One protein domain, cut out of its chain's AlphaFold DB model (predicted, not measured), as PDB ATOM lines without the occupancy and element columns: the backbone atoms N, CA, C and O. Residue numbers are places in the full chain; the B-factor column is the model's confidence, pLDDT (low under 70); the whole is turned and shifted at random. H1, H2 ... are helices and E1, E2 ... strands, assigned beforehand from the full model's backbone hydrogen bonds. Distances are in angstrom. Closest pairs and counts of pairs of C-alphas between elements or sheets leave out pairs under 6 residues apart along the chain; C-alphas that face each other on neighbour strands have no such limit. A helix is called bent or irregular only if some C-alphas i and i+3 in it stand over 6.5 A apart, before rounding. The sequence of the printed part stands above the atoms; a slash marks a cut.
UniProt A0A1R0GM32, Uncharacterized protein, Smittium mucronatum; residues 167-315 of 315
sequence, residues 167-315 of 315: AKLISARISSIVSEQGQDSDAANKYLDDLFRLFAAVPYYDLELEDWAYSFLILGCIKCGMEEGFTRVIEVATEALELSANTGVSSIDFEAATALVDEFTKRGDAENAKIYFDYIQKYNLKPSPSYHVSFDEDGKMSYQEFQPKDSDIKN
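What this domain is: This is residues 167 to 315 of the 315 residues of an uncharacterized protein of Smittium mucronatum (UniProt A0A1R0GM32). A stack of six helices running to and fro along roughly one line makes the body, with H3 at its core: the hairpin of H1 and H2 packs on one side of H3, H4 and H5 pack on it elsewhere, and H6 packs on H5. A small hairpin of two strands, E1 and E2, lies away from helices H1 to H5, and residues 309 to 315 stick out as a free tail. The printed part has 149 residues with six named helices, H1 to H6, followed by two named strands in one antiparallel sheet, order E1 - E2; the class is mostly helix. It is only just compact, close to loose, with a radius of gyration of the C-alphas of 17.2 A and spans of 46 by 42 by 35 A.

How they stand to each other: Look first at E1, residues 291 to 295, and E2, residues 301 to 305: this hairpin is antiparallel at 148 degrees, with N 292 and O 304 2.8 A apart and N 294 and O 302 2.9 A apart, both within hydrogen-bond range. Both strands are apart from H3, residues 211 to 224, the hub, which touches four helices. H1, residues 167 to 181, H2, residues 186 to 205, and H3 form an up and down bundle, each helix running against the one before. H1 touches H2 closest at the C-alphas of Ile 174 and Ala 188, 5.0 A, with residues 187 to 195 of H2 alone. H2 touches H3 with residues 192 to 199 alone, closest at the C-alphas of Leu 195 and Leu 217, 6.7 A. H4, residues 227 to 247, touches H3 at a shallow tilt of 16 degrees, opposite ways; the C-alphas of Cys 221 and Gly 229 are closest, 4.7 A. H5, residues 254 to 266, touches H3 at 34 degrees, only just shallow, closest at the C-alphas of Ser 215 and Ala 256, 5.1 A. H6, residues 270 to 282, touches H5 in a hairpin, the C-alphas of Val 261 and Ala 273 closest at 4.3 A. In H1, H5 and H6 every O i to N i+4 pair is within hydrogen-bond range; H2 has 13 of 16, H3 9 of 10 and H4 16 of 17.

Where its parts are: Find C-alpha 167 at (367.253, 91.580, 262.172), where H1 begins. H2 runs 28.7 A, with a kink of 32 degrees near residue 199, and is irregular, but only just: C-alphas 200 and 203 are 7.0 A apart. H4, the longest helix, runs 30.4 A from C-alpha 227 at (354.679, 99.660, 271.444). E2 ends at C-alpha 305, (365.861, 81.747, 243.308).

The domain as a whole: The C-alphas of Gly 268 and Glu 297 are the farthest apart, 52.2 A. The printed part has no cut, and no link is long. Residues 310 to 315 are under pLDDT 70.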
ATOM      1  N   ALA A 167     368.410  90.843 261.687       94.56
ATOM      2  CA  ALA A 167     367.253  91.580 262.172       94.56
ATOM      3  C   ALA A 167     366.101  90.642 262.561       94.56
ATOM      4  O   ALA A 167     365.571  90.752 263.663       94.56
ATOM      5  N   LYS A 168     365.788  89.642 261.722       94.38
ATOM      6  CA  LYS A 168     364.786  88.605 262.044       94.38
ATOM      7  C   LYS A 168     365.111  87.863 263.344       94.38
ATOM      8  O   LYS A 168     364.212  87.625 264.152       94.38
ATOM      9  N   LEU A 169     366.380  87.504 263.548       96.69
ATOM     10  CA  LEU A 169     366.832  86.821 264.760       96.69
ATOM     11  C   LEU A 169     366.682  87.707 266.006       96.69
ATOM     12  O   LEU A 169     366.212  87.231 267.039       96.69
ATOM     13  N   ILE A 170     367.038  88.990 265.901       97.12
ATOM     14  CA  ILE A 170     366.894  89.959 266.994       97.12
ATOM     15  C   ILE A 170     365.425  90.169 267.345       97.12
ATOM     16  O   ILE A 170     365.067  90.098 268.516       97.12
ATOM     17  N   SER A 171     364.551  90.341 266.357       94.44
ATOM     18  CA  SER A 171     363.115  90.504 266.597       94.44
ATOM     19  C   SER A 171     362.505  89.308 267.308       94.44
ATOM     20  O   SER A 171     361.766  89.492 268.268       94.44
ATOM     21  N   ALA A 172     362.864  88.086 266.901       95.12
ATOM     22  CA  ALA A 172     362.425  86.878 267.595       95.12
ATOM     23  C   ALA A 172     362.919  86.840 269.053       95.12
ATOM     24  O   ALA A 172     362.187  86.409 269.946       95.12
ATOM     25  N   ARG A 173     364.147  87.320 269.310       96.25
ATOM     26  CA  ARG A 173     364.694  87.443 270.666       96.25
ATOM     27  C   ARG A 173     363.928  88.476 271.493       96.25
ATOM     28  O   ARG A 173     363.584  88.168 272.631       96.25
ATOM     29  N   ILE A 174     363.613  89.639 270.922       95.88
ATOM     30  CA  ILE A 174     362.790  90.666 271.576       95.88
ATOM     31  C   ILE A 174     361.422  90.089 271.942       95.88
ATOM     32  O   ILE A 174     361.041  90.169 273.104       95.88
ATOM     33  N   SER A 175     360.720  89.442 271.006       93.88
ATOM     34  CA  SER A 175     359.402  88.851 271.280       93.88
ATOM     35  C   SER A 175     359.443  87.831 272.423       93.88
ATOM     36  O   SER A 175     358.545  87.821 273.261       93.88
ATOM     37  N   SER A 176     360.496  87.004 272.493       95.69
ATOM     38  CA  SER A 176     360.708  86.074 273.616       95.69
ATOM     39  C   SER A 176     360.841  86.833 274.937       95.69
ATOM     40  O   SER A 176     360.112  86.548 275.883       95.69
ATOM     41  N   ILE A 177     361.708  87.849 274.987       95.44
ATOM     42  CA  ILE A 177     361.942  88.652 276.195       95.44
ATOM     43  C   ILE A 177     360.665  89.373 276.625       95.44
ATOM     44  O   ILE A 177     360.321  89.344 277.800       95.44
ATOM     45  N   VAL A 178     359.927  89.969 275.688       94.75
ATOM     46  CA  VAL A 178     358.657  90.651 275.963       94.75
ATOM     47  C   VAL A 178     357.617  89.680 276.518       94.75
ATOM     48  O   VAL A 178     356.887  90.031 277.442       94.75
ATOM     49  N   SER A 179     357.564  88.445 276.010       94.44
ATOM     50  CA  SER A 179     356.656  87.421 276.540       94.44
ATOM     51  C   SER A 179     357.000  86.983 277.970       94.44
ATOM     52  O   SER A 179     356.110  86.597 278.722       94.44
ATOM     53  N   GLU A 180     358.276  87.071 278.355       95.81
ATOM     54  CA  GLU A 180     358.783  86.665 279.670       95.81
ATOM     55  C   GLU A 180     358.783  87.814 280.694       95.81
ATOM     56  O   GLU A 180     358.528  87.589 281.876       95.81
ATOM     57  N   GLN A 181     359.091  89.036 280.254       95.44
ATOM     58  CA  GLN A 181     359.411  90.188 281.108       95.44
ATOM     59  C   GLN A 181     358.484  91.394 280.888       95.44
ATOM     60  O   GLN A 181     358.526  92.339 281.670       95.44
ATOM     61  N   GLY A 182     357.641  91.369 279.855       93.12
ATOM     62  CA  GLY A 182     356.735  92.461 279.507       93.12
ATOM     63  C   GLY A 182     357.316  93.488 278.529       93.12
ATOM     64  O   GLY A 182     358.473  93.427 278.115       93.12
ATOM     65  N   GLN A 183     356.458  94.436 278.147       92.81
ATOM     66  CA  GLN A 183     356.711  95.460 277.122       92.81
ATOM     67  C   GLN A 183     357.810  96.459 277.514       92.81
ATOM     68  O   GLN A 183     358.539  96.926 276.648       92.81
ATOM     69  N   ASP A 184     357.974  96.735 278.808       91.31
ATOM     70  CA  ASP A 184     358.922  97.734 279.321       91.31
ATOM     71  C   ASP A 184     360.297  97.132 279.677       91.31
ATOM     72  O   ASP A 184     361.058  97.711 280.449       91.31
ATOM     73  N   SER A 185     360.632  95.943 279.159       94.81
ATOM     74  CA  SER A 185     361.910  95.289 279.463       94.81
ATOM     75  C   SER A 185     363.101  96.084 278.913       94.81
ATOM     76  O   SER A 185     363.229  96.291 277.704       94.81
ATOM     77  N   ASP A 186     364.038  96.454 279.790       95.62
ATOM     78  CA  ASP A 186     365.316  97.076 279.409       95.62
ATOM     79  C   ASP A 186     366.110  96.200 278.428       95.62
ATOM     80  O   ASP A 186     366.756  96.698 277.506       95.62
ATOM     81  N   ALA A 187     366.043  94.875 278.596       94.62
ATOM     82  CA  ALA A 187     366.717  93.934 277.707       94.62
ATOM     83  C   ALA A 187     366.090  93.941 276.304       94.62
ATOM     84  O   ALA A 187     366.817  93.925 275.310       94.62
ATOM     85  N   ALA A 188     364.759  94.005 276.216       95.00
ATOM     86  CA  ALA A 188     364.047  94.134 274.947       95.00
ATOM     87  C   ALA A 188     364.391  95.460 274.246       95.00
ATOM     88  O   ALA A 188     364.756  95.454 273.069       95.00
ATOM     89  N   ASN A 189     364.384  96.573 274.989       94.50
ATOM     90  CA  ASN A 189     364.768  97.891 274.479       94.50
ATOM     91  C   ASN A 189     366.220  97.933 273.987       94.50
ATOM     92  O   ASN A 189     366.488  98.472 272.916       94.50
ATOM     93  N   LYS A 190     367.155  97.286 274.694       96.81
ATOM     94  CA  LYS A 190     368.542  97.160 274.225       96.81
ATOM     95  C   LYS A 190     368.618  96.485 272.849       96.81
ATOM     96  O   LYS A 190     369.354  96.944 271.981       96.81
ATOM     97  N   TYR A 191     367.888  95.388 272.641       97.12
ATOM     98  CA  TYR A 191     367.878  94.704 271.344       97.12
ATOM     99  C   TYR A 191     367.198  95.526 270.249       97.12
ATOM    100  O   TYR A 191     367.632  95.482 269.097       97.12
ATOM    101  N   LEU A 192     366.165  96.293 270.605       96.44
ATOM    102  CA  LEU A 192     365.562  97.260 269.699       96.44
ATOM    103  C   LEU A 192     366.599  98.310 269.277       96.44
ATOM    104  O   LEU A 192     366.778  98.530 268.085       96.44
ATOM    105  N   ASP A 193     367.357  98.885 270.212       97.44
ATOM    106  CA  ASP A 193     368.450  99.813 269.895       97.44
ATOM    107  C   ASP A 193     369.527  99.159 269.014       97.44
ATOM    108  O   ASP A 193     370.029  99.779 268.073       97.44
ATOM    109  N   ASP A 194     369.859  97.890 269.266       97.25
ATOM    110  CA  ASP A 194     370.817  97.143 268.451       97.25
ATOM    111  C   ASP A 194     370.333  96.959 266.991       97.25
ATOM    112  O   ASP A 194     371.168  97.004 266.084       97.25
ATOM    113  N   LEU A 195     369.019  96.866 266.715       96.25
ATOM    114  CA  LEU A 195     368.482  96.890 265.337       96.25
ATOM    115  C   LEU A 195     368.804  98.206 264.616       96.25
ATOM    116  O   LEU A 195     369.281  98.190 263.480       96.25
ATOM    117  N   PHE A 196     368.590  99.346 265.278       97.12
ATOM    118  CA  PHE A 196     368.886 100.667 264.708       97.12
ATOM    119  C   PHE A 196     370.386 100.872 264.509       97.12
ATOM    120  O   PHE A 196     370.821 101.416 263.492       97.12
ATOM    121  N   ARG A 197     371.203 100.386 265.451       97.44
ATOM    122  CA  ARG A 197     372.664 100.410 265.316       97.44
ATOM    123  C   ARG A 197     373.126  99.571 264.127       97.44
ATOM    124  O   ARG A 197     374.037  99.998 263.425       97.44
ATOM    125  N   LEU A 198     372.503  98.416 263.879       96.06
ATOM    126  CA  LEU A 198     372.808  97.582 262.713       96.06
ATOM    127  C   LEU A 198     372.405  98.259 261.404       96.06
ATOM    128  O   LEU A 198     373.194  98.246 260.465       96.06
ATOM    129  N   PHE A 199     371.238  98.901 261.354       95.88
ATOM    130  CA  PHE A 199     370.833  99.717 260.206       95.88
ATOM    131  C   PHE A 199     371.847 100.829 259.913       95.88
ATOM    132  O   PHE A 199     372.357 100.931 258.797       95.88
ATOM    133  N   ALA A 200     372.252 101.579 260.938       95.62
ATOM    134  CA  ALA A 200     373.291 102.597 260.809       95.62
ATOM    135  C   ALA A 200     374.671 102.016 260.436       95.62
ATOM    136  O   ALA A 200     375.521 102.743 259.918       95.62
ATOM    137  N   ALA A 201     374.913 100.724 260.688       95.00
ATOM    138  CA  ALA A 201     376.161 100.050 260.352       95.00
ATOM    139  C   ALA A 201     376.276  99.690 258.856       95.00
ATOM    140  O   ALA A 201     377.396  99.556 258.363       95.00
ATOM    141  N   VAL A 202     375.161  99.561 258.125       94.81
ATOM    142  CA  VAL A 202     375.140  99.081 256.728       94.81
ATOM    143  C   VAL A 202     376.077  99.871 255.798       94.81
ATOM    144  O   VAL A 202     376.909  99.233 255.144       94.81
ATOM    145  N   PRO A 203     376.072 101.223 255.775       92.94
ATOM    146  CA  PRO A 203     376.959 101.987 254.892       92.94
ATOM    147  C   PRO A 203     378.444 101.773 255.192       92.94
ATOM    148  O   PRO A 203     379.293 101.937 254.317       92.94
ATOM    149  N   TYR A 204     378.787 101.374 256.422       92.69
ATOM    150  CA  TYR A 204     380.166 101.056 256.768       92.69
ATOM    151  C   TYR A 204     380.630  99.738 256.165       92.69
ATOM    152  O   TYR A 204     381.816  99.470 256.257       92.69
ATOM    153  N   TYR A 205     379.773  98.920 255.563       92.25
ATOM    154  CA  TYR A 205     380.178  97.700 254.862       92.25
ATOM    155  C   TYR A 205     380.229  97.864 253.345       92.25
ATOM    156  O   TYR A 205     380.378  96.867 252.646       92.25
ATOM    157  N   ASP A 206     380.156  99.105 252.851       92.25
ATOM    158  CA  ASP A 206     380.126  99.406 251.418       92.25
ATOM    159  C   ASP A 206     378.938  98.700 250.717       92.25
ATOM    160  O   ASP A 206     379.009  98.334 249.546       92.25
ATOM    161  N   LEU A 207     377.846  98.493 251.466       92.12
ATOM    162  CA  LEU A 207     376.567  97.980 250.978       92.12
ATOM    163  C   LEU A 207     375.643  99.154 250.651       92.12
ATOM    164  O   LEU A 207     375.558 100.118 251.418       92.12
ATOM    165  N   GLU A 208     374.931  99.057 249.532       88.88
ATOM    166  CA  GLU A 208     373.937 100.055 249.146       88.88
ATOM    167  C   GLU A 208     372.684  99.937 250.023       88.88
ATOM    168  O   GLU A 208     372.193  98.840 250.310       88.88
ATOM    169  N   LEU A 209     372.187 101.088 250.480       88.06
ATOM    170  CA  LEU A 209     370.915 101.196 251.189       88.06
ATOM    171  C   LEU A 209     369.782 101.163 250.161       88.06
ATOM    172  O   LEU A 209     369.320 102.206 249.699       88.06
ATOM    173  N   GLU A 210     369.376  99.959 249.782       90.06
ATOM    174  CA  GLU A 210     368.204  99.731 248.938       90.06
ATOM    175  C   GLU A 210     366.945  99.526 249.807       90.06
ATOM    176  O   GLU A 210     366.940  99.798 251.013       90.06
ATOM    177  N   ASP A 211     365.861  99.049 249.200       90.94
ATOM    178  CA  ASP A 211     364.587  98.795 249.875       90.94
ATOM    179  C   ASP A 211     364.695  97.790 251.031       90.94
ATOM    180  O   ASP A 211     364.058  97.978 252.073       90.94
ATOM    181  N   TRP A 212     365.552  96.774 250.910       93.25
ATOM    182  CA  TRP A 212     365.772  95.767 251.952       93.25
ATOM    183  C   TRP A 212     366.184  96.388 253.296       93.25
ATOM    184  O   TRP A 212     365.829  95.852 254.348       93.25
ATOM    185  N   ALA A 213     366.907  97.518 253.283       93.19
ATOM    186  CA  ALA A 213     367.494  98.107 254.482       93.19
ATOM    187  C   ALA A 213     366.432  98.691 255.426       93.19
ATOM    188  O   ALA A 213     366.375  98.340 256.606       93.19
ATOM    189  N   TYR A 214     365.549  99.551 254.911       95.94
ATOM    190  CA  TYR A 214     364.420 100.056 255.701       95.94
ATOM    191  C   TYR A 214     363.426  98.932 256.006       95.94
ATOM    192  O   TYR A 214     362.884  98.867 257.111       95.94
ATOM    193  N   SER A 215     363.227  98.007 255.065       95.81
ATOM    194  CA  SER A 215     362.265  96.911 255.210       95.81
ATOM    195  C   SER A 215     362.605  95.969 256.351       95.81
ATOM    196  O   SER A 215     361.726  95.652 257.155       95.81
ATOM    197  N   PHE A 216     363.873  95.564 256.502       93.44
ATOM    198  CA  PHE A 216     364.251  94.709 257.628       93.44
ATOM    199  C   PHE A 216     364.052  95.424 258.965       93.44
ATOM    200  O   PHE A 216     363.680  94.774 259.943       93.44
ATOM    201  N   LEU A 217     364.299  96.740 259.027       95.44
ATOM    202  CA  LEU A 217     364.158  97.517 260.256       95.44
ATOM    203  C   LEU A 217     362.678  97.654 260.633       95.44
ATOM    204  O   LEU A 217     362.314  97.374 261.776       95.44
ATOM    205  N   ILE A 218     361.825  97.987 259.659       97.00
ATOM    206  CA  ILE A 218     360.365  98.060 259.812       97.00
ATOM    207  C   ILE A 218     359.809  96.710 260.260       97.00
ATOM    208  O   ILE A 218     359.173  96.614 261.309       97.00
ATOM    209  N   LEU A 219     360.091  95.645 259.502       95.12
ATOM    210  CA  LEU A 219     359.644  94.295 259.835       95.12
ATOM    211  C   LEU A 219     360.163  93.866 261.199       95.12
ATOM    212  O   LEU A 219     359.437  93.225 261.958       95.12
ATOM    213  N   GLY A 220     361.413  94.206 261.505       91.88
ATOM    214  CA  GLY A 220     362.042  93.841 262.753       91.88
ATOM    215  C   GLY A 220     361.339  94.467 263.956       91.88
ATOM    216  O   GLY A 220     361.052  93.774 264.935       91.88
ATOM    217  N   CYS A 221     360.999  95.749 263.857       94.81
ATOM    218  CA  CYS A 221     360.315  96.489 264.907       94.81
ATOM    219  C   CYS A 221     358.816  96.142 265.005       94.81
ATOM    220  O   CYS A 221     358.299  96.046 266.112       94.81
ATOM    221  N   ILE A 222     358.118  95.858 263.898       94.81
ATOM    222  CA  ILE A 222     356.729  95.356 263.952       94.81
ATOM    223  C   ILE A 222     356.693  93.974 264.618       94.81
ATOM    224  O   ILE A 222     355.927  93.738 265.550       94.81
ATOM    225  N   LYS A 223     357.552  93.048 264.170       91.12
ATOM    226  CA  LYS A 223     357.553  91.656 264.656       91.12
ATOM    227  C   LYS A 223     357.968  91.529 266.113       91.12
ATOM    228  O   LYS A 223     357.577  90.560 266.753       91.12
ATOM    229  N   CYS A 224     358.737  92.484 266.636       87.88
ATOM    230  CA  CYS A 224     359.135  92.467 268.037       87.88
ATOM    231  C   CYS A 224     357.929  92.602 268.990       87.88
ATOM    232  O   CYS A 224     357.988  92.104 270.113       87.88
ATOM    233  N   GLY A 225     356.818  93.186 268.514       88.00
ATOM    234  CA  GLY A 225     355.559  93.291 269.251       88.00
ATOM    235  C   GLY A 225     355.568  94.332 270.371       88.00
ATOM    236  O   GLY A 225     354.713  94.260 271.251       88.00
ATOM    237  N   MET A 226     356.535  95.257 270.366       93.88
ATOM    238  CA  MET A 226     356.638  96.344 271.340       93.88
ATOM    239  C   MET A 226     355.934  97.617 270.861       93.88
ATOM    240  O   MET A 226     356.107  98.004 269.705       93.88
ATOM    241  N   GLU A 227     355.242  98.328 271.756       95.19
ATOM    242  CA  GLU A 227     354.679  99.660 271.444       95.19
ATOM    243  C   GLU A 227     355.761 100.689 271.087       95.19
ATOM    244  O   GLU A 227     355.616 101.454 270.130       95.19
ATOM    245  N   GLU A 228     356.891 100.668 271.798       95.44
ATOM    246  CA  GLU A 228     358.062 101.486 271.460       95.44
ATOM    247  C   GLU A 228     358.612 101.117 270.072       95.44
ATOM    248  O   GLU A 228     358.917 101.988 269.258       95.44
ATOM    249  N   GLY A 229     358.657  99.818 269.755       95.00
ATOM    250  CA  GLY A 229     359.037  99.330 268.429       95.00
ATOM    251  C   GLY A 229     358.133  99.900 267.337       95.00
ATOM    252  O   GLY A 229     358.630 100.427 266.343       95.00
ATOM    253  N   PHE A 230     356.815  99.869 267.543       96.38
ATOM    254  CA  PHE A 230     355.856 100.440 266.598       96.38
ATOM    255  C   PHE A 230     355.982 101.965 266.467       96.38
ATOM    256  O   PHE A 230     355.927 102.490 265.359       96.38
ATOM    257  N   THR A 231     356.231 102.679 267.566       96.69
ATOM    258  CA  THR A 231     356.448 104.136 267.535       96.69
ATOM    259  C   THR A 231     357.619 104.498 266.621       96.69
ATOM    260  O   THR A 231     357.483 105.354 265.746       96.69
ATOM    261  N   ARG A 232     358.745 103.785 266.740       96.38
ATOM    262  CA  ARG A 232     359.913 104.016 265.878       96.38
ATOM    263  C   ARG A 232     359.684 103.582 264.428       96.38
ATOM    264  O   ARG A 232     360.225 104.204 263.518       96.38
ATOM    265  N   VAL A 233     358.864 102.555 264.190       96.38
ATOM    266  CA  VAL A 233     358.468 102.137 262.830       96.38
ATOM    267  C   VAL A 233     357.801 103.272 262.071       96.38
ATOM    268  O   VAL A 233     358.076 103.429 260.886       96.38
ATOM    269  N   ILE A 234     356.952 104.065 262.727       97.12
ATOM    270  CA  ILE A 234     356.261 105.186 262.080       97.12
ATOM    271  C   ILE A 234     357.276 106.202 261.546       97.12
ATOM    272  O   ILE A 234     357.154 106.648 260.405       97.12
ATOM    273  N   GLU A 235     358.297 106.538 262.337       96.75
ATOM    274  CA  GLU A 235     359.353 107.469 261.927       96.75
ATOM    275  C   GLU A 235     360.170 106.906 260.757       96.75
ATOM    276  O   GLU A 235     360.306 107.564 259.724       96.75
ATOM    277  N   VAL A 236     360.628 105.655 260.877       96.50
ATOM    278  CA  VAL A 236     361.414 104.961 259.842       96.50
ATOM    279  C   VAL A 236     360.630 104.838 258.532       96.50
ATOM    280  O   VAL A 236     361.165 105.098 257.456       96.50
ATOM    281  N   ALA A 237     359.356 104.457 258.604       97.44
ATOM    282  CA  ALA A 237     358.505 104.316 257.432       97.44
ATOM    283  C   ALA A 237     358.212 105.678 256.785       97.44
ATOM    284  O   ALA A 237     358.230 105.782 255.561       97.44
ATOM    285  N   THR A 238     358.019 106.733 257.582       97.19
ATOM    286  CA  THR A 238     357.848 108.100 257.064       97.19
ATOM    287  C   THR A 238     359.089 108.559 256.302       97.19
ATOM    288  O   THR A 238     358.969 109.037 255.174       97.19
ATOM    289  N   GLU A 239     360.281 108.351 256.867       96.62
ATOM    290  CA  GLU A 239     361.549 108.661 256.197       96.62
ATOM    291  C   GLU A 239     361.691 107.890 254.874       96.62
ATOM    292  O   GLU A 239     362.031 108.473 253.840       96.62
ATOM    293  N   ALA A 240     361.356 106.598 254.872       96.81
ATOM    294  CA  ALA A 240     361.412 105.770 253.671       96.81
ATOM    295  C   ALA A 240     360.428 106.244 252.582       96.81
ATOM    296  O   ALA A 240     360.785 106.290 251.401       96.81
ATOM    297  N   LEU A 241     359.207 106.654 252.957       97.19
ATOM    298  CA  LEU A 241     358.223 107.224 252.029       97.19
ATOM    299  C   LEU A 241     358.728 108.526 251.390       97.19
ATOM    300  O   LEU A 241     358.563 108.721 250.180       97.19
ATOM    301  N   GLU A 242     359.340 109.409 252.182       97.00
ATOM    302  CA  GLU A 242     359.941 110.651 251.689       97.00
ATOM    303  C   GLU A 242     361.095 110.367 250.726       97.00
ATOM    304  O   GLU A 242     361.151 110.949 249.638       97.00
ATOM    305  N   LEU A 243     361.980 109.432 251.083       95.94
ATOM    306  CA  LEU A 243     363.071 109.000 250.215       95.94
ATOM    307  C   LEU A 243     362.534 108.474 248.882       95.94
ATOM    308  O   LEU A 243     362.983 108.919 247.826       95.94
ATOM    309  N   SER A 244     361.510 107.622 248.921       96.88
ATOM    310  CA  SER A 244     360.896 107.066 247.714       96.88
ATOM    311  C   SER A 244     360.241 108.130 246.841       96.88
ATOM    312  O   SER A 244     360.298 108.072 245.612       96.88
ATOM    313  N   ALA A 245     359.600 109.126 247.457       96.44
ATOM    314  CA  ALA A 245     359.021 110.251 246.731       96.44
ATOM    315  C   ALA A 245     360.094 111.108 246.038       96.44
ATOM    316  O   ALA A 245     359.848 111.608 244.941       96.44
ATOM    317  N   ASN A 246     361.270 111.246 246.658       96.62
ATOM    318  CA  ASN A 246     362.385 112.027 246.129       96.62
ATOM    319  C   ASN A 246     363.147 111.300 245.011       96.62
ATOM    320  O   ASN A 246     363.563 111.938 244.045       96.62
ATOM    321  N   THR A 247     363.344 109.986 245.134       95.75
ATOM    322  CA  THR A 247     364.118 109.186 244.169       95.75
ATOM    323  C   THR A 247     363.259 108.617 243.041       95.75
ATOM    324  O   THR A 247     363.778 108.308 241.971       95.75
ATOM    325  N   GLY A 248     361.949 108.468 243.264       95.62
ATOM    326  CA  GLY A 248     361.048 107.763 242.354       95.62
ATOM    327  C   GLY A 248     361.206 106.238 242.384       95.62
ATOM    328  O   GLY A 248     360.582 105.557 241.572       95.62
ATOM    329  N   VAL A 249     362.006 105.704 243.308       95.56
ATOM    330  CA  VAL A 249     362.248 104.266 243.513       95.56
ATOM    331  C   VAL A 249     361.704 103.874 244.882       95.56
ATOM    332  O   VAL A 249     361.734 104.687 245.801       95.56
ATOM    333  N   SER A 250     361.194 102.653 245.033       96.81
ATOM    334  CA  SER A 250     360.724 102.191 246.340       96.81
ATOM    335  C   SER A 250     361.877 102.090 247.342       96.81
ATOM    336  O   SER A 250     362.950 101.603 247.001       96.81
ATOM    337  N   SER A 251     361.649 102.521 248.580       96.94
ATOM    338  CA  SER A 251     362.583 102.360 249.704       96.94
ATOM    339  C   SER A 251     362.114 101.318 250.717       96.94
ATOM    340  O   SER A 251     362.811 101.086 251.693       96.94
ATOM    341  N   ILE A 252     360.952 100.698 250.500       97.12
ATOM    342  CA  ILE A 252     360.463  99.552 251.274       97.12
ATOM    343  C   ILE A 252     359.960  98.459 250.327       97.12
ATOM    344  O   ILE A 252     359.431  98.754 249.253       97.12
ATOM    345  N   ASP A 253     360.119  97.206 250.722       96.50
ATOM    346  CA  ASP A 253     359.667  96.039 249.980       96.50
ATOM    347  C   ASP A 253     358.172  95.763 250.224       96.50
ATOM    348  O   ASP A 253     357.476  96.445 250.991       96.50
ATOM    349  N   PHE A 254     357.649  94.769 249.507       97.12
ATOM    350  CA  PHE A 254     356.249  94.371 249.597       97.12
ATOM    351  C   PHE A 254     355.885  93.856 250.994       97.12
ATOM    352  O   PHE A 254     354.809  94.167 251.515       97.12
ATOM    353  N   GLU A 255     356.763  93.059 251.598       96.69
ATOM    354  CA  GLU A 255     356.553  92.430 252.894       96.69
ATOM    355  C   GLU A 255     356.440  93.469 254.015       96.69
ATOM    356  O   GLU A 255     355.525  93.388 254.838       96.69
ATOM    357  N   ALA A 256     357.329  94.465 254.039       97.50
ATOM    358  CA  ALA A 256     357.318  95.553 255.008       97.50
ATOM    359  C   ALA A 256     356.099  96.460 254.828       97.50
ATOM    360  O   ALA A 256     355.423  96.777 255.809       97.50
ATOM    361  N   ALA A 257     355.772  96.829 253.585       98.25
ATOM    362  CA  ALA A 257     354.584  97.626 253.301       98.25
ATOM    363  C   ALA A 257     353.296  96.895 253.719       98.25
ATOM    364  O   ALA A 257     352.425  97.493 254.348       98.25
ATOM    365  N   THR A 258     353.193  95.592 253.442       98.25
ATOM    366  CA  THR A 258     352.038  94.776 253.856       98.25
ATOM    367  C   THR A 258     351.955  94.659 255.376       98.25
ATOM    368  O   THR A 258     350.881  94.837 255.947       98.25
ATOM    369  N   ALA A 259     353.087  94.450 256.055       97.94
ATOM    370  CA  ALA A 259     353.123  94.404 257.514       97.94
ATOM    371  C   ALA A 259     352.651  95.721 258.153       97.94
ATOM    372  O   ALA A 259     351.965  95.687 259.174       97.94
ATOM    373  N   LEU A 260     352.974  96.869 257.549       98.44
ATOM    374  CA  LEU A 260     352.463  98.172 257.978       98.44
ATOM    375  C   LEU A 260     350.944  98.272 257.797       98.44
ATOM    376  O   LEU A 260     350.257  98.669 258.736       98.44
ATOM    377  N   VAL A 261     350.408  97.878 256.634       98.50
ATOM    378  CA  VAL A 261     348.951  97.846 256.390       98.50
ATOM    379  C   VAL A 261     348.244  97.023 257.464       98.50
ATOM    380  O   VAL A 261     347.281  97.499 258.074       98.50
ATOM    381  N   ASP A 262     348.736  95.813 257.721       98.25
ATOM    382  CA  ASP A 262     348.158  94.908 258.710       98.25
ATOM    383  C   ASP A 262     348.213  95.507 260.117       98.25
ATOM    384  O   ASP A 262     347.223  95.471 260.849       98.25
ATOM    385  N   GLU A 263     349.353  96.076 260.506       97.88
ATOM    386  CA  GLU A 263     349.547  96.613 261.850       97.88
ATOM    387  C   GLU A 263     348.701  97.867 262.109       97.88
ATOM    388  O   GLU A 263     348.037  97.953 263.144       97.88
ATOM    389  N   PHE A 264     348.615  98.796 261.152       98.38
ATOM    390  CA  PHE A 264     347.699  99.938 261.255       98.38
ATOM    391  C   PHE A 264     346.229  99.501 261.268       98.38
ATOM    392  O   PHE A 264     345.437 100.023 262.055       98.38
ATOM    393  N   THR A 265     345.863  98.492 260.471       98.00
ATOM    394  CA  THR A 265     344.495  97.947 260.450       98.00
ATOM    395  C   THR A 265     344.110  97.348 261.801       98.00
ATOM    396  O   THR A 265     343.033  97.650 262.318       98.00
ATOM    397  N   LYS A 266     344.995  96.554 262.425       97.56
ATOM    398  CA  LYS A 266     344.772  96.003 263.778       97.56
ATOM    399  C   LYS A 266     344.546  97.097 264.821       97.56
ATOM    400  O   LYS A 266     343.778  96.896 265.758       97.56
ATOM    401  N   ARG A 267     345.202  98.246 264.650       97.19
ATOM    402  CA  ARG A 267     345.108  99.414 265.539       97.19
ATOM    403  C   ARG A 267     343.921 100.329 265.217       97.19
ATOM    404  O   ARG A 267     343.702 101.304 265.928       97.19
ATOM    405  N   GLY A 268     343.135 100.016 264.183       97.81
ATOM    406  CA  GLY A 268     341.975 100.807 263.765       97.81
ATOM    407  C   GLY A 268     342.323 102.085 262.994       97.81
ATOM    408  O   GLY A 268     341.461 102.944 262.817       97.81
ATOM    409  N   ASP A 269     343.560 102.216 262.518       97.81
ATOM    410  CA  ASP A 269     344.039 103.380 261.774       97.81
ATOM    411  C   ASP A 269     343.932 103.142 260.261       97.81
ATOM    412  O   ASP A 269     344.890 102.810 259.558       97.81
ATOM    413  N   ALA A 270     342.708 103.283 259.752       97.69
ATOM    414  CA  ALA A 270     342.415 103.059 258.340       97.69
ATOM    415  C   ALA A 270     343.087 104.087 257.409       97.69
ATOM    416  O   ALA A 270     343.298 103.791 256.232       97.69
ATOM    417  N   GLU A 271     343.409 105.287 257.906       97.62
ATOM    418  CA  GLU A 271     344.051 106.331 257.104       97.62
ATOM    419  C   GLU A 271     345.501 105.954 256.803       97.62
ATOM    420  O   GLU A 271     345.878 105.887 255.630       97.62
ATOM    421  N   ASN A 272     346.281 105.606 257.830       97.19
ATOM    422  CA  ASN A 272     347.662 105.175 257.628       97.19
ATOM    423  C   ASN A 272     347.746 103.818 256.920       97.19
ATOM    424  O   ASN A 272     348.576 103.660 256.025       97.19
ATOM    425  N   ALA A 273     346.847 102.869 257.210       98.12
ATOM    426  CA  ALA A 273     346.789 101.609 256.463       98.12
ATOM    427  C   ALA A 273     346.601 101.846 254.952       98.12
ATOM    428  O   ALA A 273     347.272 101.223 254.126       98.12
ATOM    429  N   LYS A 274     345.738 102.798 254.571       98.12
ATOM    430  CA  LYS A 274     345.520 103.146 253.164       98.12
ATOM    431  C   LYS A 274     346.767 103.733 252.498       98.12
ATOM    432  O   LYS A 274     347.013 103.419 251.338       98.12
ATOM    433  N   ILE A 275     347.565 104.537 253.206       98.06
ATOM    434  CA  ILE A 275     348.807 105.115 252.657       98.06
ATOM    435  C   ILE A 275     349.741 104.010 252.152       98.06
ATOM    436  O   ILE A 275     350.215 104.083 251.017       98.06
ATOM    437  N   TYR A 276     349.971 102.971 252.956       98.19
ATOM    438  CA  TYR A 276     350.865 101.872 252.577       98.19
ATOM    439  C   TYR A 276     350.241 100.928 251.543       98.19
ATOM    440  O   TYR A 276     350.950 100.413 250.678       98.19
ATOM    441  N   PHE A 277     348.916 100.768 251.544       98.38
ATOM    442  CA  PHE A 277     348.217 100.065 250.468       98.38
ATOM    443  C   PHE A 277     348.387 100.779 249.116       98.38
ATOM    444  O   PHE A 277     348.776 100.161 248.123       98.38
ATOM    445  N   ASP A 278     348.157 102.094 249.078       98.06
ATOM    446  CA  ASP A 278     348.341 102.912 247.877       98.06
ATOM    447  C   ASP A 278     349.820 102.929 247.444       98.06
ATOM    448  O   ASP A 278     350.117 102.937 246.247       98.06
ATOM    449  N   TYR A 279     350.755 102.873 248.399       98.00
ATOM    450  CA  TYR A 279     352.190 102.746 248.138       98.00
ATOM    451  C   TYR A 279     352.536 101.442 247.399       98.00
ATOM    452  O   TYR A 279     353.223 101.494 246.375       98.00
ATOM    453  N   ILE A 280     352.005 100.296 247.851       98.31
ATOM    454  CA  ILE A 280     352.168  98.993 247.178       98.31
ATOM    455  C   ILE A 280     351.706  99.074 245.720       98.31
ATOM    456  O   ILE A 280     352.420  98.629 244.820       98.31
ATOM    457  N   GLN A 281     350.542  99.686 245.473       98.06
ATOM    458  CA  GLN A 281     350.000  99.847 244.121       98.06
ATOM    459  C   GLN A 281     350.856 100.789 243.268       98.06
ATOM    460  O   GLN A 281     351.179 100.470 242.123       98.06
ATOM    461  N   LYS A 282     351.256 101.941 243.823       97.81
ATOM    462  CA  LYS A 282     352.037 102.968 243.120       97.81
ATOM    463  C   LYS A 282     353.366 102.425 242.595       97.81
ATOM    464  O   LYS A 282     353.731 102.737 241.463       97.81
ATOM    465  N   TYR A 283     354.080 101.649 243.409       97.56
ATOM    466  CA  TYR A 283     355.384 101.084 243.042       97.56
ATOM    467  C   TYR A 283     355.292  99.661 242.483       97.56
ATOM    468  O   TYR A 283     356.323  99.074 242.164       97.56
ATOM    469  N   ASN A 284     354.075  99.122 242.313       97.25
ATOM    470  CA  ASN A 284     353.829  97.768 241.814       97.25
ATOM    471  C   ASN A 284     354.662  96.716 242.571       97.25
ATOM    472  O   ASN A 284     355.315  95.863 241.962       97.25
ATOM    473  N   LEU A 285     354.676  96.824 243.903       96.88
ATOM    474  CA  LEU A 285     355.464  95.941 244.757       96.88
ATOM    475  C   LEU A 285     354.912  94.519 244.691       96.88
ATOM    476  O   LEU A 285     353.698  94.305 244.654       96.88
ATOM    477  N   LYS A 286     355.817  93.545 244.693       95.25
ATOM    478  CA  LYS A 286     355.495  92.119 244.642       95.25
ATOM    479  C   LYS A 286     356.263  91.382 245.730       95.25
ATOM    480  O   LYS A 286     357.352  91.838 246.072       95.25
ATOM    481  N   PRO A 287     355.733  90.251 246.225       92.94
ATOM    482  CA  PRO A 287     356.475  89.388 247.128       92.94
ATOM    483  C   PRO A 287     357.855  89.059 246.565       92.94
ATOM    484  O   PRO A 287     357.982  88.726 245.379       92.94
ATOM    485  N   SER A 288     358.864  89.138 247.422       86.38
ATOM    486  CA  SER A 288     360.221  88.748 247.070       86.38
ATOM    487  C   SER A 288     360.282  87.230 246.879       86.38
ATOM    488  O   SER A 288     359.676  86.477 247.653       86.38
ATOM    489  N   PRO A 289     361.002  86.731 245.863       85.38
ATOM    490  CA  PRO A 289     361.145  85.300 245.696       85.38
ATOM    491  C   PRO A 289     361.982  84.714 246.839       85.38
ATOM    492  O   PRO A 289     362.811  85.377 247.462       85.38
ATOM    493  N   SER A 290     361.767  83.434 247.130       83.94
ATOM    494  CA  SER A 290     362.609  82.726 248.094       83.94
ATOM    495  C   SER A 290     363.961  82.408 247.465       83.94
ATOM    496  O   SER A 290     364.017  81.986 246.314       83.94
ATOM    497  N   TYR A 291     365.048  82.556 248.220       84.31
ATOM    498  CA  TYR A 291     366.399  82.267 247.736       84.31
ATOM    499  C   TYR A 291     367.048  81.121 248.511       84.31
ATOM    500  O   TYR A 291     366.991  81.059 249.740       84.31
ATOM    501  N   HIS A 292     367.750  80.258 247.783       85.75
ATOM    502  CA  HIS A 292     368.772  79.382 248.329       85.75
ATOM    503  C   HIS A 292     370.129  80.076 248.312       85.75
ATOM    504  O   HIS A 292     370.550  80.638 247.302       85.75
ATOM    505  N   VAL A 293     370.824  79.990 249.443       87.69
ATOM    506  CA  VAL A 293     372.195  80.470 249.584       87.69
ATOM    507  C   VAL A 293     373.157  79.344 249.213       87.69
ATOM    508  O   VAL A 293     373.107  78.259 249.793       87.69
ATOM    509  N   SER A 294     374.055  79.617 248.273       88.12
ATOM    510  CA  SER A 294     375.181  78.753 247.914       88.12
ATOM    511  C   SER A 294     376.497  79.533 247.974       88.12
ATOM    512  O   SER A 294     376.501  80.756 248.116       88.12
ATOM    513  N   PHE A 295     377.618  78.814 247.926       88.31
ATOM    514  CA  PHE A 295     378.957  79.398 247.972       88.31
ATOM    515  C   PHE A 295     379.804  78.854 246.831       88.31
ATOM    516  O   PHE A 295     379.742  77.654 246.551       88.31
ATOM    517  N   ASP A 296     380.613  79.715 246.221       86.75
ATOM    518  CA  ASP A 296     381.653  79.292 245.282       86.75
ATOM    519  C   ASP A 296     382.908  78.755 246.005       86.75
ATOM    520  O   ASP A 296     382.947  78.622 247.236       86.75
ATOM    521  N   GLU A 297     383.938  78.404 245.229       84.25
ATOM    522  CA  GLU A 297     385.210  77.877 245.745       84.25
ATOM    523  C   GLU A 297     385.955  78.886 246.636       84.25
ATOM    524  O   GLU A 297     386.620  78.487 247.597       84.25
ATOM    525  N   ASP A 298     385.776  80.186 246.382       83.06
ATOM    526  CA  ASP A 298     386.367  81.287 247.149       83.06
ATOM    527  C   ASP A 298     385.541  81.651 248.399       83.06
ATOM    528  O   ASP A 298     385.975  82.422 249.265       83.06
ATOM    529  N   GLY A 299     384.357  81.048 248.551       81.06
ATOM    530  CA  GLY A 299     383.446  81.283 249.664       81.06
ATOM    531  C   GLY A 299     382.648  82.579 249.542       81.06
ATOM    532  O   GLY A 299     382.173  83.076 250.571       81.06
ATOM    533  N   LYS A 300     382.510  83.110 248.323       87.06
ATOM    534  CA  LYS A 300     381.569  84.177 247.987       87.06
ATOM    535  C   LYS A 300     380.162  83.600 247.893       87.06
ATOM    536  O   LYS A 300     379.961  82.481 247.418       87.06
ATOM    537  N   MET A 301     379.197  84.360 248.383       88.38
ATOM    538  CA  MET A 301     377.802  83.970 248.450       88.38
ATOM    539  C   MET A 301     377.105  84.209 247.108       88.38
ATOM    540  O   MET A 301     377.244  85.270 246.497       88.38
ATOM    541  N   SER A 302     376.315  83.234 246.670       89.19
ATOM    542  CA  SER A 302     375.387  83.380 245.550       89.19
ATOM    543  C   SER A 302     373.971  83.012 245.968       89.19
ATOM    544  O   SER A 302     373.760  82.120 246.792       89.19
ATOM    545  N   TYR A 303     373.005  83.702 245.371       87.81
ATOM    546  CA  TYR A 303     371.583  83.523 245.632       87.81
ATOM    547  C   TYR A 303     370.946  82.881 244.410       87.81
ATOM    548  O   TYR A 303     371.007  83.429 243.310       87.81
ATOM    549  N   GLN A 304     370.359  81.706 244.599       87.31
ATOM    550  CA  GLN A 304     369.580  81.037 243.567       87.31
ATOM    551  C   GLN A 304     368.118  81.112 243.962       87.31
ATOM    552  O   GLN A 304     367.743  80.639 245.032       87.31
ATOM    553  N   GLU A 305     367.304  81.731 243.116       86.44
ATOM    554  CA  GLU A 305     365.861  81.747 243.308       86.44
ATOM    555  C   GLU A 305     365.338  80.308 243.389       86.44
ATOM    556  O   GLU A 305     365.643  79.460 242.544       86.44
ATOM    557  N   PHE A 306     364.579  80.025 244.442       83.25
ATOM    558  CA  PHE A 306     363.925  78.748 244.621       83.25
ATOM    559  C   PHE A 306     362.806  78.629 243.594       83.25
ATOM    560  O   PHE A 306     361.767  79.273 243.705       83.25
ATOM    561  N   GLN A 307     363.034  77.782 242.598       81.69
ATOM    562  CA  GLN A 307     362.010  77.347 241.662       81.69
ATOM    563  C   GLN A 307     361.363  76.091 242.261       81.69
ATOM    564  O   GLN A 307     362.002  75.030 242.235       81.69
ATOM    565  N   PRO A 308     360.156  76.175 242.856       72.44
ATOM    566  CA  PRO A 308     359.468  74.983 243.332       72.44
ATOM    567  C   PRO A 308     359.310  74.024 242.153       72.44
ATOM    568  O   PRO A 308     358.846  74.410 241.082       72.44
ATOM    569  N   LYS A 309     359.746  72.773 242.318       72.88
ATOM    570  CA  LYS A 309     359.533  71.764 241.280       72.88
ATOM    571  C   LYS A 309     358.034  71.496 241.198       72.88
ATOM    572  O   LYS A 309     357.403  71.290 242.232       72.88
ATOM    573  N   ASP A 310     357.487  71.401 239.987       67.69
ATOM    574  CA  ASP A 310     356.067  71.078 239.747       67.69
ATOM    575  C   ASP A 310     355.595  69.799 240.476       67.69
ATOM    576  O   ASP A 310     354.402  69.592 240.685       67.69
ATOM    577  N   SER A 311     356.523  68.933 240.905       58.03
ATOM    578  CA  SER A 311     356.246  67.736 241.705       58.03
ATOM    579  C   SER A 311     355.782  68.004 243.140       58.03
ATOM    580  O   SER A 311     355.160  67.116 243.723       58.03
ATOM    581  N   ASP A 312     356.072  69.183 243.694       55.88
ATOM    582  CA  ASP A 312     355.765  69.543 245.086       55.88
ATOM    583  C   ASP A 312     354.414  70.278 245.208       55.88
ATOM    584  O   ASP A 312     353.918  70.505 246.310       55.88
ATOM    585  N   ILE A 313     353.767  70.577 244.074       55.62
ATOM    586  CA  ILE A 313     352.390  71.079 243.990       55.62
ATOM    587  C   ILE A 313     351.449  69.872 243.847       55.62
ATOM    588  O   ILE A 313     350.811  69.648 242.819       55.62
ATOM    589  N   LYS A 314     351.390  69.028 244.878       48.66
ATOM    590  CA  LYS A 314     350.282  68.082 245.056       48.66
ATOM    591  C   LYS A 314     349.562  68.441 246.351       48.66
ATOM    592  O   LYS A 314     350.136  68.280 247.421       48.66
ATOM    593  N   ASN A 315     348.352  68.972 246.153       48.16
ATOM    594  CA  ASN A 315     347.360  69.455 247.123       48.16
ATOM    595  C   ASN A 315     347.347  68.750 248.478       48.16
ATOM    596  O   ASN A 315     347.284  67.498 248.484       48.16
TER     597      ASN A 315